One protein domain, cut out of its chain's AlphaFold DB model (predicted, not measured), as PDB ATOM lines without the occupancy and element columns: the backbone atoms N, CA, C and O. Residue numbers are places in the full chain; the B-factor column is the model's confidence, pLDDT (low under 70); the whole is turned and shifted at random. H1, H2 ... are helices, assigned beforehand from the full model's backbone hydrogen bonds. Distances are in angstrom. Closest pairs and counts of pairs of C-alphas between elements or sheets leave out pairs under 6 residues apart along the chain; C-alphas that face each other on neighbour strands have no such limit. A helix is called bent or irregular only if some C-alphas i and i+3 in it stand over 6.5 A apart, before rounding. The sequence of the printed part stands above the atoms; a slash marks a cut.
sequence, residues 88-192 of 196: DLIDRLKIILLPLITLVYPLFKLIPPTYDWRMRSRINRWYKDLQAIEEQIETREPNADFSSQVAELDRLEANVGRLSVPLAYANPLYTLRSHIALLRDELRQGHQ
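Overview. This is residues 88 to 192 of the 196 residues of an uncharacterized protein of Acidobacteria bacterium (UniProt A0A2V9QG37). One very long helix, H1, ends in a small three-helix bundle: its arm H1b packs side by side with the shorter H2 and H3, up and down, each running against the one before it in the chain. Residues 88 to 115 of H1 stick out alone as a long handle. The 105 printed residues hold three named helices, H1, H2 and H3 in chain order, and no named strand; the class is all helix. The whole is extended, with a radius of gyration of the C-alphas of 23.5 A and spans of 83 by 23 by 16 A.

Arrangement. Begin with H1, residues 88 to 138, assigned as one helix by its hydrogen bonds but bent, with C-alphas 109 and 112 6.6 A apart. Its arms, H1a up to residue 109 and H1b from residue 112, stand at a shallow tilt of 13 degrees. Look along H1b to residues 126 to 137, which alone touch H2, residues 147 to 161; the closest C-alphas, of Ile 133 and Gln 149, are 6.8 A apart, and this helical hairpin runs opposite ways at 12 degrees. H3, residues 167 to 190, touches H1b the same way at 4 degrees, closest at the C-alphas of Tyr 127 and Leu 176, 6.8 A. H2 and H3 form a second hairpin, closest at the C-alphas of Val 150 and Arg 184, 6.0 A. H1a is apart from H2 and H3. Each O i to N i+4 pair is within hydrogen-bond range in H2, against 13 of 18 in H1a, 22 of 23 in H1b and 18 of 20 in H3.

Along the chain. Find C-alpha 88 at (212.312, 310.573, 352.864); from there H1a runs 31.2 A, with a kink of 48 degrees near residue 99. H1b runs 38.6 A to C-alpha 138 at (286.616, 311.086, 352.060). H2 measures 21.1 A. H3, irregular with C-alphas 168 and 171 7.4 A apart, runs 35.3 A to C-alpha 190 at (291.243, 322.618, 355.360).

Size, cuts and confidence. The C-alphas farthest apart, of Asp 88 and Asn 143, are 83.9 A apart; without the free stretch the body spans 42 by 19 by 16 A. The printed part has no cut, and the link from H2 to H3 is tight, that from H1 to H2 short. Look for pLDDT under 70 at residues 142 to 143 and 190 to 192.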
ATOM      1  N   ASP A  88     212.242 311.748 353.744       79.62
ATOM      2  CA  ASP A  88     212.312 310.573 352.864       79.62
ATOM      3  C   ASP A  88     213.646 310.516 352.092       79.62
ATOM      4  O   ASP A  88     214.254 309.453 351.968       79.62
ATOM      5  N   LEU A  89     214.186 311.664 351.664       82.31
ATOM      6  CA  LEU A  89     215.507 311.751 351.039       82.31
ATOM      7  C   LEU A  89     216.611 311.336 352.009       82.31
ATOM      8  O   LEU A  89     217.490 310.579 351.616       82.31
ATOM      9  N   ILE A  90     216.586 311.797 353.262       87.44
ATOM     10  CA  ILE A  90     217.584 311.402 354.264       87.44
ATOM     11  C   ILE A  90     217.513 309.895 354.532       87.44
ATOM     12  O   ILE A  90     218.558 309.255 354.642       87.44
ATOM     13  N   ASP A  91     216.313 309.321 354.627       84.50
ATOM     14  CA  ASP A  91     216.137 307.886 354.869       84.50
ATOM     15  C   ASP A  91     216.704 307.039 353.717       84.50
ATOM     16  O   ASP A  91     217.525 306.144 353.931       84.50
ATOM     17  N   ARG A  92     216.397 307.420 352.471       87.56
ATOM     18  CA  ARG A  92     216.953 306.783 351.265       87.56
ATOM     19  C   ARG A  92     218.455 307.020 351.110       87.56
ATOM     20  O   ARG A  92     219.189 306.105 350.737       87.56
ATOM     21  N   LEU A  93     218.933 308.232 351.405       93.62
ATOM     22  CA  LEU A  93     220.344 308.591 351.285       93.62
ATOM     23  C   LEU A  93     221.200 307.819 352.273       93.62
ATOM     24  O   LEU A  93     222.297 307.440 351.898       93.62
ATOM     25  N   LYS A  94     220.738 307.543 353.497       92.25
ATOM     26  CA  LYS A  94     221.513 306.764 354.480       92.25
ATOM     27  C   LYS A  94     221.894 305.381 353.956       92.25
ATOM     28  O   LYS A  94     223.032 304.968 354.151       92.25
ATOM     29  N   ILE A  95     220.981 304.705 353.254       94.00
ATOM     30  CA  ILE A  95     221.221 303.371 352.678       94.00
ATOM     31  C   ILE A  95     222.369 303.408 351.654       94.00
ATOM     32  O   ILE A  95     223.131 302.451 351.565       94.00
ATOM     33  N   ILE A  96     222.530 304.516 350.922       94.88
ATOM     34  CA  ILE A  96     223.592 304.709 349.918       94.88
ATOM     35  C   ILE A  96     224.856 305.328 350.540       94.88
ATOM     36  O   ILE A  96     225.978 304.948 350.212       94.88
ATOM     37  N   LEU A  97     224.693 306.270 351.467       94.75
ATOM     38  CA  LEU A  97     225.773 306.957 352.170       94.75
ATOM     39  C   LEU A  97     226.553 305.996 353.055       94.75
ATOM     40  O   LEU A  97     227.767 306.113 353.117       94.75
ATOM     41  N   LEU A  98     225.898 305.046 353.721       95.81
ATOM     42  CA  LEU A  98     226.577 304.101 354.604       95.81
ATOM     43  C   LEU A  98     227.642 303.257 353.868       95.81
ATOM     44  O   LEU A  98     228.801 303.279 354.298       95.81
ATOM     45  N   PRO A  99     227.338 302.566 352.748       95.19
ATOM     46  CA  PRO A  99     228.356 301.856 351.979       95.19
ATOM     47  C   PRO A  99     229.346 302.814 351.310       95.19
ATOM     48  O   PRO A  99     230.538 302.513 351.272       95.19
ATOM     49  N   LEU A 100     228.902 303.989 350.849       95.75
ATOM     50  CA  LEU A 100     229.798 304.985 350.261       95.75
ATOM     51  C   LEU A 100     230.839 305.480 351.273       95.75
ATOM     52  O   LEU A 100     232.025 305.499 350.967       95.75
ATOM     53  N   ILE A 101     230.424 305.835 352.489       95.75
ATOM     54  CA  ILE A 101     231.312 306.251 353.580       95.75
ATOM     55  C   ILE A 101     232.229 305.094 353.962       95.75
ATOM     56  O   ILE A 101     233.419 305.312 354.139       95.75
ATOM     57  N   THR A 102     231.711 303.867 354.028       95.75
ATOM     58  CA  THR A 102     232.525 302.675 354.311       95.75
ATOM     59  C   THR A 102     233.627 302.481 353.264       95.75
ATOM     60  O   THR A 102     234.746 302.119 353.619       95.75
ATOM     61  N   LEU A 103     233.349 302.778 351.991       94.94
ATOM     62  CA  LEU A 103     234.324 302.708 350.900       94.94
ATOM     63  C   LEU A 103     235.279 303.912 350.869       94.94
ATOM     64  O   LEU A 103     236.458 303.766 350.561       94.94
ATOM     65  N   VAL A 104     234.795 305.107 351.197       94.81
ATOM     66  CA  VAL A 104     235.571 306.355 351.168       94.81
ATOM     67  C   VAL A 104     236.462 306.504 352.410       94.81
ATOM     68  O   VAL A 104     237.551 307.073 352.335       94.81
ATOM     69  N   TYR A 105     236.055 305.943 353.547       95.12
ATOM     70  CA  TYR A 105     236.815 305.934 354.796       95.12
ATOM     71  C   TYR A 105     238.254 305.396 354.645       95.12
ATOM     72  O   TYR A 105     239.187 306.096 355.055       95.12
ATOM     73  N   PRO A 106     238.508 304.220 354.029       90.94
ATOM     74  CA  PRO A 106     239.874 303.754 353.807       90.94
ATOM     75  C   PRO A 106     240.657 304.670 352.859       90.94
ATOM     76  O   PRO A 106     241.848 304.868 353.082       90.94
ATOM     77  N   LEU A 107     240.015 305.289 351.860       89.75
ATOM     78  CA  LEU A 107     240.678 306.250 350.970       89.75
ATOM     79  C   LEU A 107     241.188 307.471 351.743       89.75
ATOM     80  O   LEU A 107     242.345 307.853 351.574       89.75
ATOM     81  N   PHE A 108     240.383 308.035 352.650       91.50
ATOM     82  CA  PHE A 108     240.836 309.135 353.508       91.50
ATOM     83  C   PHE A 108     242.004 308.734 354.409       91.50
ATOM     84  O   PHE A 108     242.920 309.529 354.610       91.50
ATOM     85  N   LYS A 109     242.028 307.489 354.898       88.31
ATOM     86  CA  LYS A 109     243.140 306.973 355.710       88.31
ATOM     87  C   LYS A 109     244.451 306.841 354.920       88.31
ATOM     88  O   LYS A 109     245.523 306.894 355.518       88.31
ATOM     89  N   LEU A 110     244.389 306.698 353.596       86.12
ATOM     90  CA  LEU A 110     245.566 306.581 352.728       86.12
ATOM     91  C   LEU A 110     246.189 307.938 352.353       86.12
ATOM     92  O   LEU A 110     247.357 307.982 351.962       86.12
ATOM     93  N   ILE A 111     245.464 309.050 352.497       86.44
ATOM     94  CA  ILE A 111     245.966 310.387 352.130       86.44
ATOM     95  C   ILE A 111     247.120 310.853 353.044       86.44
ATOM     96  O   ILE A 111     248.169 311.213 352.504       86.44
ATOM     97  N   PRO A 112     247.013 310.824 354.391       83.94
ATOM     98  CA  PRO A 112     248.107 311.254 355.264       83.94
ATOM     99  C   PRO A 112     249.440 310.517 355.024       83.94
ATOM    100  O   PRO A 112     250.443 311.194 354.784       83.94
ATOM    101  N   PRO A 113     249.498 309.165 354.989       85.00
ATOM    102  CA  PRO A 113     250.771 308.462 354.833       85.00
ATOM    103  C   PRO A 113     251.385 308.645 353.440       85.00
ATOM    104  O   PRO A 113     252.608 308.702 353.308       85.00
ATOM    105  N   THR A 114     250.569 308.763 352.387       86.62
ATOM    106  CA  THR A 114     251.088 309.000 351.029       86.62
ATOM    107  C   THR A 114     251.669 310.403 350.879       86.62
ATOM    108  O   THR A 114     252.697 310.575 350.214       86.62
ATOM    109  N   TYR A 115     251.065 311.399 351.531       86.94
ATOM    110  CA  TYR A 115     251.612 312.749 351.614       86.94
ATOM    111  C   TYR A 115     252.953 312.770 352.362       86.94
ATOM    112  O   TYR A 115     253.937 313.302 351.841       86.94
ATOM    113  N   ASP A 116     253.012 312.111 353.524       86.75
ATOM    114  CA  ASP A 116     254.230 311.950 354.324       86.75
ATOM    115  C   ASP A 116     255.365 311.297 353.530       86.75
ATOM    116  O   ASP A 116     256.485 311.813 353.489       86.75
ATOM    117  N   TRP A 117     255.079 310.177 352.859       87.31
ATOM    118  CA  TRP A 117     256.063 309.456 352.055       87.31
ATOM    119  C   TRP A 117     256.610 310.319 350.918       87.31
ATOM    120  O   TRP A 117     257.827 310.378 350.719       87.31
ATOM    121  N   ARG A 118     255.737 311.034 350.199       87.12
ATOM    122  CA  ARG A 118     256.156 311.929 349.113       87.12
ATOM    123  C   ARG A 118     257.050 313.051 349.635       87.12
ATOM    124  O   ARG A 118     258.060 313.354 349.000       87.12
ATOM    125  N   MET A 119     256.712 313.659 350.772       86.88
ATOM    126  CA  MET A 119     257.501 314.762 351.319       86.88
ATOM    127  C   MET A 119     258.862 314.290 351.842       86.88
ATOM    128  O   MET A 119     259.890 314.858 351.474       86.88
ATOM    129  N   ARG A 120     258.891 313.192 352.608       86.44
ATOM    130  CA  ARG A 120     260.137 312.581 353.098       86.44
ATOM    131  C   ARG A 120     261.039 312.126 351.957       86.44
ATOM    132  O   ARG A 120     262.236 312.375 352.000       86.44
ATOM    133  N   SER A 121     260.477 311.532 350.903       87.00
ATOM    134  CA  SER A 121     261.259 311.077 349.743       87.00
ATOM    135  C   SER A 121     261.933 312.234 349.005       87.00
ATOM    136  O   SER A 121     263.069 312.094 348.555       87.00
ATOM    137  N   ARG A 122     261.271 313.398 348.914       86.44
ATOM    138  CA  ARG A 122     261.876 314.604 348.328       86.44
ATOM    139  C   ARG A 122     263.072 315.092 349.140       86.44
ATOM    140  O   ARG A 122     264.069 315.450 348.532       86.44
ATOM    141  N   ILE A 123     262.985 315.091 350.472       86.12
ATOM    142  CA  ILE A 123     264.086 315.512 351.357       86.12
ATOM    143  C   ILE A 123     265.225 314.482 351.330       86.12
ATOM    144  O   ILE A 123     266.378 314.852 351.133       86.12
ATOM    145  N   ASN A 124     264.904 313.188 351.440       87.00
ATOM    146  CA  ASN A 124     265.895 312.109 351.450       87.00
ATOM    147  C   ASN A 124     266.725 312.045 350.168       87.00
ATOM    148  O   ASN A 124     267.884 311.652 350.230       87.00
ATOM    149  N   ARG A 125     266.160 312.417 349.012       89.44
ATOM    150  CA  ARG A 125     266.930 312.501 347.765       89.44
ATOM    151  C   ARG A 125     268.124 313.446 347.914       89.44
ATOM    152  O   ARG A 125     269.235 313.049 347.606       89.44
ATOM    153  N   TRP A 126     267.906 314.643 348.448       89.12
ATOM    154  CA  TRP A 126     268.981 315.619 348.643       89.12
ATOM    155  C   TRP A 126     269.966 315.202 349.731       89.12
ATOM    156  O   TRP A 126     271.145 315.521 349.641       89.12
ATOM    157  N   TYR A 127     269.500 314.455 350.735       89.25
ATOM    158  CA  TYR A 127     270.382 313.855 351.734       89.25
ATOM    159  C   TYR A 127     271.332 312.825 351.102       89.25
ATOM    160  O   TYR A 127     272.508 312.796 351.438       89.25
ATOM    161  N   LYS A 128     270.841 312.019 350.149       91.12
ATOM    162  CA  LYS A 128     271.687 311.101 349.367       91.12
ATOM    163  C   LYS A 128     272.667 311.845 348.470       91.12
ATOM    164  O   LYS A 128     273.813 311.430 348.377       91.12
ATOM    165  N   ASP A 129     272.225 312.932 347.838       90.69
ATOM    166  CA  ASP A 129     273.105 313.765 347.013       90.69
ATOM    167  C   ASP A 129     274.232 314.377 347.871       90.69
ATOM    168  O   ASP A 129     275.383 314.369 347.452       90.69
ATOM    169  N   LEU A 130     273.936 314.825 349.101       90.62
ATOM    170  CA  LEU A 130     274.954 315.277 350.058       90.62
ATOM    171  C   LEU A 130     275.929 314.154 350.435       90.62
ATOM    172  O   LEU A 130     277.137 314.354 350.373       90.62
ATOM    173  N   GLN A 131     275.406 312.978 350.790       89.62
ATOM    174  CA  GLN A 131     276.225 311.831 351.187       89.62
ATOM    175  C   GLN A 131     277.156 311.372 350.054       89.62
ATOM    176  O   GLN A 131     278.304 311.020 350.294       89.62
ATOM    177  N   ALA A 132     276.702 311.445 348.800       91.56
ATOM    178  CA  ALA A 132     277.540 311.144 347.642       91.56
ATOM    179  C   ALA A 132     278.689 312.152 347.454       91.56
ATOM    180  O   ALA A 132     279.735 311.785 346.922       91.56
ATOM    181  N   ILE A 133     278.510 313.416 347.858       88.56
ATOM    182  CA  ILE A 133     279.585 314.423 347.855       88.56
ATOM    183  C   ILE A 133     280.560 314.154 349.008       88.56
ATOM    184  O   ILE A 133     281.768 314.234 348.811       88.56
ATOM    185  N   GLU A 134     280.052 313.793 350.186       88.81
ATOM    186  CA  GLU A 134     280.849 313.419 351.362       88.81
ATOM    187  C   GLU A 134     281.766 312.218 351.068       88.81
ATOM    188  O   GLU A 134     282.977 312.314 351.242       88.81
ATOM    189  N   GLU A 135     281.238 311.146 350.471       89.69
ATOM    190  CA  GLU A 135     282.035 309.981 350.048       89.69
ATOM    191  C   GLU A 135     283.134 310.354 349.029       89.69
ATOM    192  O   GLU A 135     284.247 309.818 349.055       89.69
ATOM    193  N   GLN A 136     282.864 311.305 348.128       87.38
ATOM    194  CA  GLN A 136     283.871 311.812 347.183       87.38
ATOM    195  C   GLN A 136     284.963 312.648 347.859       87.38
ATOM    196  O   GLN A 136     286.069 312.752 347.326       87.38
ATOM    197  N   ILE A 137     284.650 313.279 348.990       86.25
ATOM    198  CA  ILE A 137     285.614 314.034 349.790       86.25
ATOM    199  C   ILE A 137     286.499 313.064 350.570       86.25
ATOM    200  O   ILE A 137     287.718 313.180 350.503       86.25
ATOM    201  N   GLU A 138     285.901 312.076 351.241       85.31
ATOM    202  CA  GLU A 138     286.616 311.086 352.060       85.31
ATOM    203  C   GLU A 138     287.583 310.213 351.252       85.31
ATOM    204  O   GLU A 138     288.619 309.783 351.756       85.31
ATOM    205  N   THR A 139     287.266 309.951 349.982       84.94
ATOM    206  CA  THR A 139     288.112 309.146 349.087       84.94
ATOM    207  C   THR A 139     289.275 309.924 348.468       84.94
ATOM    208  O   THR A 139     290.131 309.319 347.816       84.94
ATOM    209  N   ARG A 140     289.337 311.251 348.647       80.25
ATOM    210  CA  ARG A 140     290.418 312.095 348.122       80.25
ATOM    211  C   ARG A 140     291.544 312.290 349.135       80.25
ATOM    212  O   ARG A 140     291.354 312.272 350.344       80.25
ATOM    213  N   GLU A 141     292.741 312.516 348.603       75.19
ATOM    214  CA  GLU A 141     293.931 312.861 349.385       75.19
ATOM    215  C   GLU A 141     293.704 314.145 350.217       75.19
ATOM    216  O   GLU A 141     293.078 315.084 349.716       75.19
ATOM    217  N   PRO A 142     294.279 314.262 351.431       67.38
ATOM    218  CA  PRO A 142     294.087 315.416 352.322       67.38
ATOM    219  C   PRO A 142     294.470 316.781 351.726       67.38
ATOM    220  O   PRO A 142     293.990 317.810 352.188       67.38
ATOM    221  N   ASN A 143     295.327 316.796 350.699       67.81
ATOM    222  CA  ASN A 143     295.783 318.004 349.999       67.81
ATOM    223  C   ASN A 143     295.141 318.178 348.610       67.81
ATOM    224  O   ASN A 143     295.644 318.946 347.789       67.81
ATOM    225  N   ALA A 144     294.080 317.431 348.299       74.50
ATOM    226  CA  ALA A 144     293.384 317.564 347.028       74.50
ATOM    227  C   ALA A 144     292.680 318.928 346.913       74.50
ATOM    228  O   ALA A 144     292.252 319.527 347.899       74.50
ATOM    229  N   ASP A 145     292.533 319.421 345.683       82.50
ATOM    230  CA  ASP A 145     291.669 320.567 345.414       82.50
ATOM    231  C   ASP A 145     290.196 320.153 345.585       82.50
ATOM    232  O   ASP A 145     289.707 319.250 344.896       82.50
ATOM    233  N   PHE A 146     289.503 320.815 346.514       84.62
ATOM    234  CA  PHE A 146     288.085 320.605 346.814       84.62
ATOM    235  C   PHE A 146     287.175 321.698 346.229       84.62
ATOM    236  O   PHE A 146     285.975 321.725 346.510       84.62
ATOM    237  N   SER A 147     287.705 322.600 345.394       85.88
ATOM    238  CA  SER A 147     286.943 323.693 344.774       85.88
ATOM    239  C   SER A 147     285.713 323.199 343.997       85.88
ATOM    240  O   SER A 147     284.645 323.814 344.064       85.88
ATOM    241  N   SER A 148     285.821 322.044 343.327       86.69
ATOM    242  CA  SER A 148     284.705 321.402 342.625       86.69
ATOM    243  C   SER A 148     283.581 320.954 343.564       86.69
ATOM    244  O   SER A 148     282.413 321.189 343.263       86.69
ATOM    245  N   GLN A 149     283.921 320.366 344.712       88.25
ATOM    246  CA  GLN A 149     282.969 319.869 345.709       88.25
ATOM    247  C   GLN A 149     282.284 321.026 346.426       88.25
ATOM    248  O   GLN A 149     281.080 320.983 346.659       88.25
ATOM    249  N   VAL A 150     283.024 322.102 346.709       88.00
ATOM    250  CA  VAL A 150     282.449 323.338 347.256       88.00
ATOM    251  C   VAL A 150     281.419 323.928 346.287       88.00
ATOM    252  O   VAL A 150     280.316 324.275 346.708       88.00
ATOM    253  N   ALA A 151     281.722 323.980 344.986       90.44
ATOM    254  CA  ALA A 151     280.765 324.444 343.979       90.44
ATOM    255  C   ALA A 151     279.541 323.515 343.844       90.44
ATOM    256  O   ALA A 151     278.433 323.980 343.560       90.44
ATOM    257  N   GLU A 152     279.715 322.208 344.042       90.38
ATOM    258  CA  GLU A 152     278.621 321.233 344.051       90.38
ATOM    259  C   GLU A 152     277.722 321.387 345.290       90.38
ATOM    260  O   GLU A 152     276.497 321.421 345.149       90.38
ATOM    261  N   LEU A 153     278.308 321.613 346.471       91.06
ATOM    262  CA  LEU A 153     277.596 321.945 347.711       91.06
ATOM    263  C   LEU A 153     276.802 323.253 347.585       91.06
ATOM    264  O   LEU A 153     275.644 323.306 348.001       91.06
ATOM    265  N   ASP A 154     277.371 324.288 346.957       90.19
ATOM    266  CA  ASP A 154     276.675 325.561 346.712       90.19
ATOM    267  C   ASP A 154     275.455 325.368 345.786       90.19
ATOM    268  O   ASP A 154     274.377 325.928 346.019       90.19
ATOM    269  N   ARG A 155     275.580 324.525 344.749       91.50
ATOM    270  CA  ARG A 155     274.449 324.156 343.874       91.50
ATOM    271  C   ARG A 155     273.393 323.355 344.630       91.50
ATOM    272  O   ARG A 155     272.199 323.604 344.447       91.50
ATOM    273  N   LEU A 156     273.815 322.408 345.466       90.62
ATOM    274  CA  LEU A 156     272.927 321.599 346.291       90.62
ATOM    275  C   LEU A 156     272.121 322.482 347.252       90.62
ATOM    276  O   LEU A 156     270.894 322.387 347.285       90.62
ATOM    277  N   GLU A 157     272.772 323.409 347.957       89.50
ATOM    278  CA  GLU A 157     272.102 324.355 348.852       89.50
ATOM    279  C   GLU A 157     271.093 325.242 348.110       89.50
ATOM    280  O   GLU A 157     269.960 325.411 348.573       89.50
ATOM    281  N   ALA A 158     271.464 325.778 346.942       88.81
ATOM    282  CA  ALA A 158     270.569 326.602 346.132       88.81
ATOM    283  C   ALA A 158     269.319 325.824 345.682       88.81
ATOM    284  O   ALA A 158     268.212 326.373 345.665       88.81
ATOM    285  N   ASN A 159     269.472 324.541 345.348       87.75
ATOM    286  CA  ASN A 159     268.362 323.666 344.977       87.75
ATOM    287  C   ASN A 159     267.467 323.328 346.177       87.75
ATOM    288  O   ASN A 159     266.238 323.376 346.060       87.75
ATOM    289  N   VAL A 160     268.064 323.050 347.339       86.69
ATOM    290  CA  VAL A 160     267.341 322.797 348.593       86.69
ATOM    291  C   VAL A 160     266.566 324.041 349.039       86.69
ATOM    292  O   VAL A 160     265.412 323.934 349.450       86.69
ATOM    293  N   GLY A 161     267.142 325.237 348.888       82.12
ATOM    294  CA  GLY A 161     266.506 326.509 349.245       82.12
ATOM    295  C   GLY A 161     265.247 326.852 348.438       82.12
ATOM    296  O   GLY A 161     264.422 327.630 348.909       82.12
ATOM    297  N   ARG A 162     265.056 326.255 347.253       84.00
ATOM    298  CA  ARG A 162     263.847 326.429 346.421       84.00
ATOM    299  C   ARG A 162     262.693 325.505 346.822       84.00
ATOM    300  O   ARG A 162     261.598 325.615 346.269       84.00
ATOM    301  N   LEU A 163     262.909 324.572 347.751       79.88
ATOM    302  CA  LEU A 163     261.862 323.665 348.214       79.88
ATOM    303  C   LEU A 163     260.913 324.392 349.169       79.88
ATOM    304  O   LEU A 163     261.261 324.701 350.303       79.88
ATOM    305  N   SER A 164     259.668 324.580 348.737       73.75
ATOM    306  CA  SER A 164     258.573 324.918 349.645       73.75
ATOM    307  C   SER A 164     258.122 323.655 350.381       73.75
ATOM    308  O   SER A 164     257.470 322.787 349.788       73.75
ATOM    309  N   VAL A 165     258.476 323.541 351.661       77.19
ATOM    310  CA  VAL A 165     258.095 322.428 352.548       77.19
ATOM    311  C   VAL A 165     257.145 322.932 353.641       77.19
ATOM    312  O   VAL A 165     257.380 324.007 354.190       77.19
ATOM    313  N   PRO A 166     256.080 322.183 353.985       82.50
ATOM    314  CA  PRO A 166     255.225 322.519 355.122       82.50
ATOM    315  C   PRO A 166     256.012 322.568 356.436       82.50
ATOM    316  O   PRO A 166     257.006 321.858 356.590       82.50
ATOM    317  N   LEU A 167     255.507 323.324 357.417       81.00
ATOM    318  CA  LEU A 167     256.162 323.536 358.718       81.00
ATOM    319  C   LEU A 167     256.559 322.227 359.428       81.00
ATOM    320  O   LEU A 167     257.631 322.154 360.020       81.00
ATOM    321  N   ALA A 168     255.747 321.172 359.298       83.44
ATOM    322  CA  ALA A 168     256.027 319.849 359.867       83.44
ATOM    323  C   ALA A 168     257.355 319.222 359.385       83.44
ATOM    324  O   ALA A 168     257.919 318.376 360.072       83.44
ATOM    325  N   TYR A 169     257.877 319.652 358.232       82.44
ATOM    326  CA  TYR A 169     259.133 319.166 357.647       82.44
ATOM    327  C   TYR A 169     260.229 320.234 357.613       82.44
ATOM    328  O   TYR A 169     261.267 320.030 356.983       82.44
ATOM    329  N   ALA A 170     260.025 321.360 358.296       84.19
ATOM    330  CA  ALA A 170     261.031 322.407 358.389       84.19
ATOM    331  C   ALA A 170     262.293 321.903 359.109       84.19
ATOM    332  O   ALA A 170     263.396 322.150 358.634       84.19
ATOM    333  N   ASN A 171     262.144 321.142 360.201       86.19
ATOM    334  CA  ASN A 171     263.284 320.659 360.989       86.19
ATOM    335  C   ASN A 171     264.267 319.788 360.166       86.19
ATOM    336  O   ASN A 171     265.431 320.170 360.077       86.19
ATOM    337  N   PRO A 172     263.838 318.716 359.461       84.69
ATOM    338  CA  PRO A 172     264.731 317.952 358.579       84.69
ATOM    339  C   PRO A 172     265.417 318.793 357.494       84.69
ATOM    340  O   PRO A 172     266.572 318.543 357.156       84.69
ATOM    341  N   LEU A 173     264.719 319.794 356.945       85.12
ATOM    342  CA  LEU A 173     265.294 320.695 355.947       85.12
ATOM    343  C   LEU A 173     266.401 321.565 356.553       85.12
ATOM    344  O   LEU A 173     267.453 321.730 355.941       85.12
ATOM    345  N   TYR A 174     266.174 322.116 357.745       87.50
ATOM    346  CA  TYR A 174     267.177 322.920 358.440       87.50
ATOM    347  C   TYR A 174     268.405 322.092 358.813       87.50
ATOM    348  O   TYR A 174     269.514 322.561 358.579       87.50
ATOM    349  N   THR A 175     268.224 320.856 359.290       88.75
ATOM    350  CA  THR A 175     269.339 319.938 359.571       88.75
ATOM    351  C   THR A 175     270.181 319.657 358.324       88.75
ATOM    352  O   THR A 175     271.407 319.687 358.386       88.75
ATOM    353  N   LEU A 176     269.544 319.440 357.167       88.50
ATOM    354  CA  LEU A 176     270.266 319.260 355.905       88.50
ATOM    355  C   LEU A 176     271.081 320.512 355.542       88.50
ATOM    356  O   LEU A 176     272.251 320.407 355.190       88.50
ATOM    357  N   ARG A 177     270.484 321.704 355.665       88.94
ATOM    358  CA  ARG A 177     271.175 322.971 355.365       88.94
ATOM    359  C   ARG A 177     272.342 323.230 356.314       88.94
ATOM    360  O   ARG A 177     273.396 323.654 355.850       88.94
ATOM    361  N   SER A 178     272.186 322.943 357.608       89.94
ATOM    362  CA  SER A 178     273.290 323.069 358.562       89.94
ATOM    363  C   SER A 178     274.425 322.105 358.236       89.94
ATOM    364  O   SER A 178     275.579 322.503 358.319       89.94
ATOM    365  N   HIS A 179     274.116 320.877 357.808       90.19
ATOM    366  CA  HIS A 179     275.149 319.909 357.443       90.19
ATOM    367  C   HIS A 179     275.938 320.356 356.200       90.19
ATOM    368  O   HIS A 179     277.163 320.337 356.211       90.19
ATOM    369  N   ILE A 180     275.248 320.871 355.172       89.44
ATOM    370  CA  ILE A 180     275.893 321.455 353.981       89.44
ATOM    371  C   ILE A 180     276.795 322.643 354.358       89.44
ATOM    372  O   ILE A 180     277.878 322.805 353.797       89.44
ATOM    373  N   ALA A 181     276.352 323.504 355.279       89.69
ATOM    374  CA  ALA A 181     277.144 324.644 355.740       89.69
ATOM    375  C   ALA A 181     278.415 324.202 356.482       89.69
ATOM    376  O   ALA A 181     279.492 324.693 356.158       89.69
ATOM    377  N   LEU A 182     278.298 323.238 357.401       89.50
ATOM    378  CA  LEU A 182     279.429 322.696 358.157       89.50
ATOM    379  C   LEU A 182     280.482 322.068 357.238       89.50
ATOM    380  O   LEU A 182     281.639 322.476 357.280       89.50
ATOM    381  N   LEU A 183     280.071 321.164 356.343       87.75
ATOM    382  CA  LEU A 183     280.992 320.475 355.433       87.75
ATOM    383  C   LEU A 183     281.731 321.458 354.512       87.75
ATOM    384  O   LEU A 183     282.920 321.324 354.239       87.75
ATOM    385  N   ARG A 184     281.040 322.501 354.047       89.12
ATOM    386  CA  ARG A 184     281.647 323.552 353.223       89.12
ATOM    387  C   ARG A 184     282.691 324.360 353.986       89.12
ATOM    388  O   ARG A 184     283.732 324.686 353.413       89.12
ATOM    389  N   ASP A 185     282.404 324.716 355.234       87.75
ATOM    390  CA  ASP A 185     283.337 325.468 356.070       87.75
ATOM    391  C   ASP A 185     284.575 324.627 356.396       87.75
ATOM    392  O   ASP A 185     285.688 325.140 356.295       87.75
ATOM    393  N   GLU A 186     284.409 323.332 356.676       85.75
ATOM    394  CA  GLU A 186     285.519 322.391 356.873       85.75
ATOM    395  C   GLU A 186     286.420 322.301 355.637       85.75
ATOM    396  O   GLU A 186     287.638 322.455 355.750       85.75
ATOM    397  N   LEU A 187     285.843 322.154 354.440       85.44
ATOM    398  CA  LEU A 187     286.608 322.119 353.189       85.44
ATOM    399  C   LEU A 187     287.352 323.431 352.912       85.44
ATOM    400  O   LEU A 187     288.487 323.415 352.438       85.44
ATOM    401  N   ARG A 188     286.735 324.582 353.206       83.56
ATOM    402  CA  ARG A 188     287.366 325.901 353.018       83.56
ATOM    403  C   ARG A 188     288.480 326.162 354.031       83.56
ATOM    404  O   ARG A 188     289.470 326.800 353.681       83.56
ATOM    405  N   GLN A 189     288.330 325.685 355.266       79.50
ATOM    406  CA  GLN A 189     289.334 325.829 356.326       79.50
ATOM    407  C   GLN A 189     290.498 324.845 356.152       79.50
ATOM    408  O   GLN A 189     291.649 325.239 356.330       79.50
ATOM    409  N   GLY A 190     290.223 323.606 355.728       66.12
ATOM    410  CA  GLY A 190     291.243 322.618 355.360       66.12
ATOM    411  C   GLY A 190     292.091 323.035 354.153       66.12
ATOM    412  O   GLY A 190     293.221 322.582 354.007       66.12
ATOM    413  N   HIS A 191     291.580 323.955 353.329       50.28
ATOM    414  CA  HIS A 191     292.274 324.529 352.177       50.28
ATOM    415  C   HIS A 191     292.985 325.864 352.472       50.28
ATOM    416  O   HIS A 191     293.435 326.523 351.537       50.28
ATOM    417  N   GLN A 192     293.112 326.300 353.736       41.00
ATOM    418  CA  GLN A 192     293.994 327.430 354.045       41.00
ATOM    419  C   GLN A 192     295.457 326.958 354.082       41.00
ATOM    420  O   GLN A 192     295.852 326.298 355.050       41.00
TER     421      GLN A 192